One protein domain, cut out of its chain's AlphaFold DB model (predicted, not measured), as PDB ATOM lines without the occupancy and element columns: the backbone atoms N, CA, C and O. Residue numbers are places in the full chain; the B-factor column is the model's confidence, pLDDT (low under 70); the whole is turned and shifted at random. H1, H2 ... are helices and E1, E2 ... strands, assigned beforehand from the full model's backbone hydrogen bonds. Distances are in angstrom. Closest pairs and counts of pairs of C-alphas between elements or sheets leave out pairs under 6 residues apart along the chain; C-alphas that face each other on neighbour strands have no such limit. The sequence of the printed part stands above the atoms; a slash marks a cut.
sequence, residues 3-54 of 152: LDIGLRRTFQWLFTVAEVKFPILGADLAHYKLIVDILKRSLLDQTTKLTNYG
ATOM      1  N   LEU A   3     222.427 145.518 156.432       80.06
ATOM      2  CA  LEU A   3     221.526 146.487 157.055       80.06
ATOM      3  C   LEU A   3     220.785 147.269 155.961       80.06
ATOM      4  O   LEU A   3     221.422 147.811 155.054       80.06
ATOM      5  N   ASP A   4     219.456 147.335 156.060       83.81
ATOM      6  CA  ASP A   4     218.604 148.229 155.271       83.81
ATOM      7  C   ASP A   4     217.955 149.261 156.201       83.81
ATOM      8  O   ASP A   4     217.330 148.923 157.204       83.81
ATOM      9  N   ILE A   5     218.146 150.530 155.865       83.00
ATOM     10  CA  ILE A   5     217.664 151.704 156.604       83.00
ATOM     11  C   ILE A   5     216.860 152.636 155.688       83.00
ATOM     12  O   ILE A   5     216.756 153.834 155.947       83.00
ATOM     13  N   GLY A   6     216.316 152.123 154.580       83.31
ATOM     14  CA  GLY A   6     215.418 152.876 153.698       83.31
ATOM     15  C   GLY A   6     216.103 153.943 152.836       83.31
ATOM     16  O   GLY A   6     215.433 154.806 152.275       83.31
ATOM     17  N   LEU A   7     217.431 153.888 152.695       87.75
ATOM     18  CA  LEU A   7     218.227 154.803 151.855       87.75
ATOM     19  C   LEU A   7     218.509 154.226 150.457       87.75
ATOM     20  O   LEU A   7     219.443 154.649 149.782       87.75
ATOM     21  N   ARG A   8     217.700 153.243 150.029       85.75
ATOM     22  CA  ARG A   8     217.753 152.579 148.709       85.75
ATOM     23  C   ARG A   8     219.140 152.025 148.341       85.75
ATOM     24  O   ARG A   8     219.497 151.954 147.169       85.75
ATOM     25  N   ARG A   9     219.911 151.621 149.352       85.81
ATOM     26  CA  ARG A   9     221.192 150.917 149.226       85.81
ATOM     27  C   ARG A   9     221.375 149.978 150.411       85.81
ATOM     28  O   ARG A   9     220.904 150.257 151.511       85.81
ATOM     29  N   THR A  10     222.102 148.894 150.186       83.50
ATOM     30  CA  THR A  10     222.455 147.917 151.214       83.50
ATOM     31  C   THR A  10     223.766 148.290 151.896       83.50
ATOM     32  O   THR A  10     224.739 148.625 151.215       83.50
ATOM     33  N   PHE A  11     223.822 148.180 153.221       84.06
ATOM     34  CA  PHE A  11     225.030 148.445 154.006       84.06
ATOM     35  C   PHE A  11     225.605 147.122 154.535       84.06
ATOM     36  O   PHE A  11     224.956 146.431 155.320       84.06
ATOM     37  N   GLN A  12     226.801 146.744 154.070       83.06
ATOM     38  CA  GLN A  12     227.454 145.464 154.383       83.06
ATOM     39  C   GLN A  12     228.535 145.639 155.449       83.06
ATOM     40  O   GLN A  12     229.682 145.944 155.134       83.06
ATOM     41  N   TRP A  13     228.189 145.455 156.721       79.31
ATOM     42  CA  TRP A  13     229.133 145.628 157.829       79.31
ATOM     43  C   TRP A  13     229.132 144.418 158.762       79.31
ATOM     44  O   TRP A  13     228.144 143.673 158.862       79.31
ATOM     45  N   LEU A  14     230.252 144.220 159.459       78.38
ATOM     46  CA  LEU A  14     230.326 143.282 160.571       78.38
ATOM     47  C   LEU A  14     229.696 143.950 161.796       78.38
ATOM     48  O   LEU A  14     230.369 144.583 162.602       78.38
ATOM     49  N   PHE A  15     228.372 143.869 161.893       72.31
ATOM     50  CA  PHE A  15     227.655 144.365 163.059       72.31
ATOM     51  C   PHE A  15     227.866 143.421 164.239       72.31
ATOM     52  O   PHE A  15     227.566 142.229 164.153       72.31
ATOM     53  N   THR A  16     228.342 143.968 165.353       71.50
ATOM     54  CA  THR A  16     228.319 143.267 166.635       71.50
ATOM     55  C   THR A  16     226.895 143.310 167.173       71.50
ATOM     56  O   THR A  16     226.382 144.379 167.504       71.50
ATOM     57  N   VAL A  17     226.247 142.151 167.261       69.31
ATOM     58  CA  VAL A  17     224.941 142.031 167.913       69.31
ATOM     59  C   VAL A  17     225.181 142.002 169.417       69.31
ATOM     60  O   VAL A  17     225.597 140.989 169.971       69.31
ATOM     61  N   ALA A  18     224.975 143.140 170.069       73.12
ATOM     62  CA  ALA A  18     224.983 143.215 171.523       73.12
ATOM     63  C   ALA A  18     223.594 142.855 172.071       73.12
ATOM     64  O   ALA A  18     222.578 143.220 171.476       73.12
ATOM     65  N   GLU A  19     223.539 142.194 173.230       78.75
ATOM     66  CA  GLU A  19     222.292 141.981 173.975       78.75
ATOM     67  C   GLU A  19     221.868 143.291 174.658       78.75
ATOM     68  O   GLU A  19     222.037 143.513 175.857       78.75
ATOM     69  N   VAL A  20     221.371 144.221 173.848       72.31
ATOM     70  CA  VAL A  20     220.856 145.515 174.287       72.31
ATOM     71  C   VAL A  20     219.356 145.566 174.051       72.31
ATOM     72  O   VAL A  20     218.856 145.125 173.021       72.31
ATOM     73  N   LYS A  21     218.617 146.152 175.000       68.19
ATOM     74  CA  LYS A  21     217.154 146.299 174.891       68.19
ATOM     75  C   LYS A  21     216.720 147.090 173.651       68.19
ATOM     76  O   LYS A  21     215.589 146.936 173.206       68.19
ATOM     77  N   PHE A  22     217.599 147.943 173.123       68.75
ATOM     78  CA  PHE A  22     217.338 148.791 171.965       68.75
ATOM     79  C   PHE A  22     218.552 148.788 171.036       68.75
ATOM     80  O   PHE A  22     219.668 148.957 171.531       68.75
ATOM     81  N   PRO A  23     218.361 148.632 169.715       70.19
ATOM     82  CA  PRO A  23     219.459 148.693 168.763       70.19
ATOM     83  C   PRO A  23     220.055 150.103 168.749       70.19
ATOM     84  O   PRO A  23     219.335 151.098 168.655       70.19
ATOM     85  N   ILE A  24     221.379 150.183 168.849       74.56
ATOM     86  CA  ILE A  24     222.129 151.439 168.816       74.56
ATOM     87  C   ILE A  24     222.956 151.440 167.537       74.56
ATOM     88  O   ILE A  24     223.631 150.461 167.229       74.56
ATOM     89  N   LEU A  25     222.902 152.546 166.801       74.31
ATOM     90  CA  LEU A  25     223.790 152.803 165.675       74.31
ATOM     91  C   LEU A  25     224.881 153.763 166.139       74.31
ATOM     92  O   LEU A  25     224.587 154.810 166.720       74.31
ATOM     93  N   GLY A  26     226.135 153.379 165.928       73.69
ATOM     94  CA  GLY A  26     227.278 154.189 166.305       73.69
ATOM     95  C   GLY A  26     227.581 155.286 165.285       73.69
ATOM     96  O   GLY A  26     226.991 155.385 164.206       73.69
ATOM     97  N   ALA A  27     228.565 156.116 165.630       72.75
ATOM     98  CA  ALA A  27     229.162 157.068 164.693       72.75
ATOM     99  C   ALA A  27     230.013 156.377 163.604       72.75
ATOM    100  O   ALA A  27     230.441 157.022 162.648       72.75
ATOM    101  N   ASP A  28     230.229 155.065 163.714       73.19
ATOM    102  CA  ASP A  28     230.872 154.209 162.712       73.19
ATOM    103  C   ASP A  28     230.127 154.191 161.363       73.19
ATOM    104  O   ASP A  28     230.738 153.944 160.319       73.19
ATOM    105  N   LEU A  29     228.852 154.599 161.340       78.19
ATOM    106  CA  LEU A  29     228.101 154.906 160.116       78.19
ATOM    107  C   LEU A  29     228.769 155.955 159.206       78.19
ATOM    108  O   LEU A  29     228.450 156.016 158.013       78.19
ATOM    109  N   ALA A  30     229.721 156.741 159.721       79.75
ATOM    110  CA  ALA A  30     230.542 157.645 158.918       79.75
ATOM    111  C   ALA A  30     231.250 156.927 157.753       79.75
ATOM    112  O   ALA A  30     231.418 157.528 156.690       79.75
ATOM    113  N   HIS A  31     231.582 155.633 157.894       84.44
ATOM    114  CA  HIS A  31     232.159 154.822 156.813       84.44
ATOM    115  C   HIS A  31     231.304 154.850 155.535       84.44
ATOM    116  O   HIS A  31     231.822 154.900 154.420       84.44
ATOM    117  N   TYR A  32     229.980 154.893 155.687       86.38
ATOM    118  CA  TYR A  32     229.040 154.896 154.572       86.38
ATOM    119  C   TYR A  32     228.636 156.285 154.083       86.38
ATOM    120  O   TYR A  32     227.752 156.388 153.222       86.38
ATOM    121  N   LYS A  33     229.303 157.330 154.592       89.06
ATOM    122  CA  LYS A  33     228.998 158.743 154.334       89.06
ATOM    123  C   LYS A  33     227.574 159.123 154.752       89.06
ATOM    124  O   LYS A  33     226.904 159.915 154.086       89.06
ATOM    125  N   LEU A  34     227.107 158.527 155.846       89.69
ATOM    126  CA  LEU A  34     225.836 158.868 156.468       89.69
ATOM    127  C   LEU A  34     226.043 160.023 157.451       89.69
ATOM    128  O   LEU A  34     226.947 159.984 158.284       89.69
ATOM    129  N   ILE A  35     225.198 161.045 157.357       89.12
ATOM    130  CA  ILE A  35     225.155 162.184 158.274       89.12
ATOM    131  C   ILE A  35     223.899 162.073 159.124       89.12
ATOM    132  O   ILE A  35     222.786 162.049 158.601       89.12
ATOM    133  N   VAL A  36     224.083 162.084 160.441       87.69
ATOM    134  CA  VAL A  36     222.986 162.223 161.401       87.69
ATOM    135  C   VAL A  36     222.752 163.713 161.660       87.69
ATOM    136  O   VAL A  36     223.575 164.375 162.289       87.69
ATOM    137  N   ASP A  37     221.627 164.244 161.191       87.25
ATOM    138  CA  ASP A  37     221.146 165.582 161.536       87.25
ATOM    139  C   ASP A  37     220.159 165.466 162.705       87.25
ATOM    140  O   ASP A  37     218.999 165.080 162.546       87.25
ATOM    141  N   ILE A  38     220.643 165.784 163.908       83.94
ATOM    142  CA  ILE A  38     219.865 165.690 165.150       83.94
ATOM    143  C   ILE A  38     218.739 166.732 165.173       83.94
ATOM    144  O   ILE A  38     217.648 166.446 165.668       83.94
ATOM    145  N   LEU A  39     218.976 167.925 164.614       83.88
ATOM    146  CA  LEU A  39     218.007 169.023 164.623       83.88
ATOM    147  C   LEU A  39     216.810 168.697 163.733       83.88
ATOM    148  O   LEU A  39     215.664 168.887 164.140       83.88
ATOM    149  N   LYS A  40     217.076 168.156 162.542       86.62
ATOM    150  CA  LYS A  40     216.033 167.725 161.599       86.62
ATOM    151  C   LYS A  40     215.536 166.307 161.852       86.62
ATOM    152  O   LYS A  40     214.637 165.852 161.148       86.62
ATOM    153  N   ARG A  41     216.108 165.618 162.848       88.44
ATOM    154  CA  ARG A  41     215.829 164.213 163.176       88.44
ATOM    155  C   ARG A  41     215.932 163.341 161.929       88.44
ATOM    156  O   ARG A  41     215.017 162.591 161.615       88.44
ATOM    157  N   SER A  42     217.015 163.476 161.178       90.00
ATOM    158  CA  SER A  42     217.135 162.840 159.870       90.00
ATOM    159  C   SER A  42     218.508 162.235 159.637       90.00
ATOM    160  O   SER A  42     219.517 162.770 160.087       90.00
ATOM    161  N   LEU A  43     218.538 161.144 158.885       90.12
ATOM    162  CA  LEU A  43     219.735 160.473 158.414       90.12
ATOM    163  C   LEU A  43     219.895 160.739 156.917       90.12
ATOM    164  O   LEU A  43     219.116 160.238 156.106       90.12
ATOM    165  N   LEU A  44     220.892 161.541 156.562       90.94
ATOM    166  CA  LEU A  44     221.221 161.894 155.186       90.94
ATOM    167  C   LEU A  44     222.319 160.970 154.662       90.94
ATOM    168  O   LEU A  44     223.401 160.902 155.241       90.94
ATOM    169  N   ASP A  45     222.092 160.335 153.520       91.94
ATOM    170  CA  ASP A  45     223.162 159.682 152.773       91.94
ATOM    171  C   ASP A  45     223.807 160.666 151.801       91.94
ATOM    172  O   ASP A  45     223.180 161.147 150.856       91.94
ATOM    173  N   GLN A  46     225.095 160.954 151.982       91.62
ATOM    174  CA  GLN A  46     225.812 161.833 151.063       91.62
ATOM    175  C   GLN A  46     226.011 161.231 149.667       91.62
ATOM    176  O   GLN A  46     226.294 161.993 148.738       91.62
ATOM    177  N   THR A  47     225.889 159.911 149.518       89.56
ATOM    178  CA  THR A  47     226.086 159.190 148.254       89.56
ATOM    179  C   THR A  47     224.835 159.262 147.388       89.56
ATOM    180  O   THR A  47     224.904 159.729 146.257       89.56
ATOM    181  N   THR A  48     223.684 158.858 147.928       89.69
ATOM    182  CA  THR A  48     222.400 158.866 147.202       89.69
ATOM    183  C   THR A  48     221.641 160.188 147.324       89.69
ATOM    184  O   THR A  48     220.673 160.403 146.601       89.69
ATOM    185  N   LYS A  49     222.059 161.074 148.241       90.06
ATOM    186  CA  LYS A  49     221.352 162.305 148.649       90.06
ATOM    187  C   LYS A  49     219.960 162.064 149.236       90.06
ATOM    188  O   LYS A  49     219.225 163.019 149.485       90.06
ATOM    189  N   LEU A  50     219.605 160.809 149.498       91.75
ATOM    190  CA  LEU A  50     218.351 160.460 150.141       91.75
ATOM    191  C   LEU A  50     218.440 160.730 151.635       91.75
ATOM    192  O   LEU A  50     219.491 160.583 152.261       91.75
ATOM    193  N   THR A  51     217.311 161.134 152.195       91.50
ATOM    194  CA  THR A  51     217.169 161.404 153.620       91.50
ATOM    195  C   THR A  51     216.077 160.506 154.172       91.50
ATOM    196  O   THR A  51     214.986 160.444 153.607       91.50
ATOM    197  N   ASN A  52     216.371 159.816 155.267       90.25
ATOM    198  CA  ASN A  52     215.383 159.083 156.048       90.25
ATOM    199  C   ASN A  52     215.116 159.856 157.347       90.25
ATOM    200  O   ASN A  52     216.057 160.271 158.022       90.25
ATOM    201  N   TYR A  53     213.851 160.085 157.683       90.19
ATOM    202  CA  TYR A  53     213.468 160.809 158.891       90.19
ATOM    203  C   TYR A  53     213.292 159.837 160.055       90.19
ATOM    204  O   TYR A  53     212.505 158.896 160.001       90.19
ATOM    205  N   GLY A  54     214.038 160.085 161.124       83.94
ATOM    206  CA  GLY A  54     213.942 159.351 162.370       83.94
ATOM    207  C   GLY A  54     212.728 159.777 163.190       83.94
ATOM    208  O   GLY A  54     212.313 160.937 163.201       83.94
TER     209      GLY A  54
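AT A GLANCE: This is residues 3 to 54 of the 152 residues of the protein "Hypothetical protein" of Sepia pharaonis (UniProt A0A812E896). With little regular structure, a small three-stranded sheet has one short helix, H1, near its E1 edge, while a long loop, residues 3 to 26, swings out, residues 16 to 24 sticking out. The 52 printed residues hold H1, E1, E2, E3 in that order; the sheet E1, E2, E3 is a meander, each strand the antiparallel neighbour of the one before. The class is mixed, with 17 residues in named elements. It is only just compact, close to loose: radius of gyration of the C-alphas 11.4 A, spans 32 by 24 by 17 A.

IN THESE COORDINATES: C-alpha 3 is at (221.526, 146.487, 157.055). H1 is residues 27 to 32, 10.4 A long; E1, 34 to 37, 9.6 A; E2, 42 to 45, 9.8 A; E3, 51 to 53, 6.5 A, ending at (213.468, 160.809, 158.891).

HOW THE PARTS SIT: H1 only grazes the sheet; the closest C-alphas of H1 and E2, Tyr 32 and Asp 45, are 7.8 A apart. In H1, 0 of 2 O i to N i+4 pairs but 3 of 3 O i to N i+3 pairs are within hydrogen-bond range. Hairpin E1 and E2 has N 35 and O 44 at 2.8 A; hairpin E2 and E3, N 43 and O 52 at 2.8 A.

THE WHOLE: The printed part has no cut. The farthest C-alphas, Glu 19 and Lys 49, are 32.5 A apart. Residues 17, 21 and 22 have pLDDT under 70.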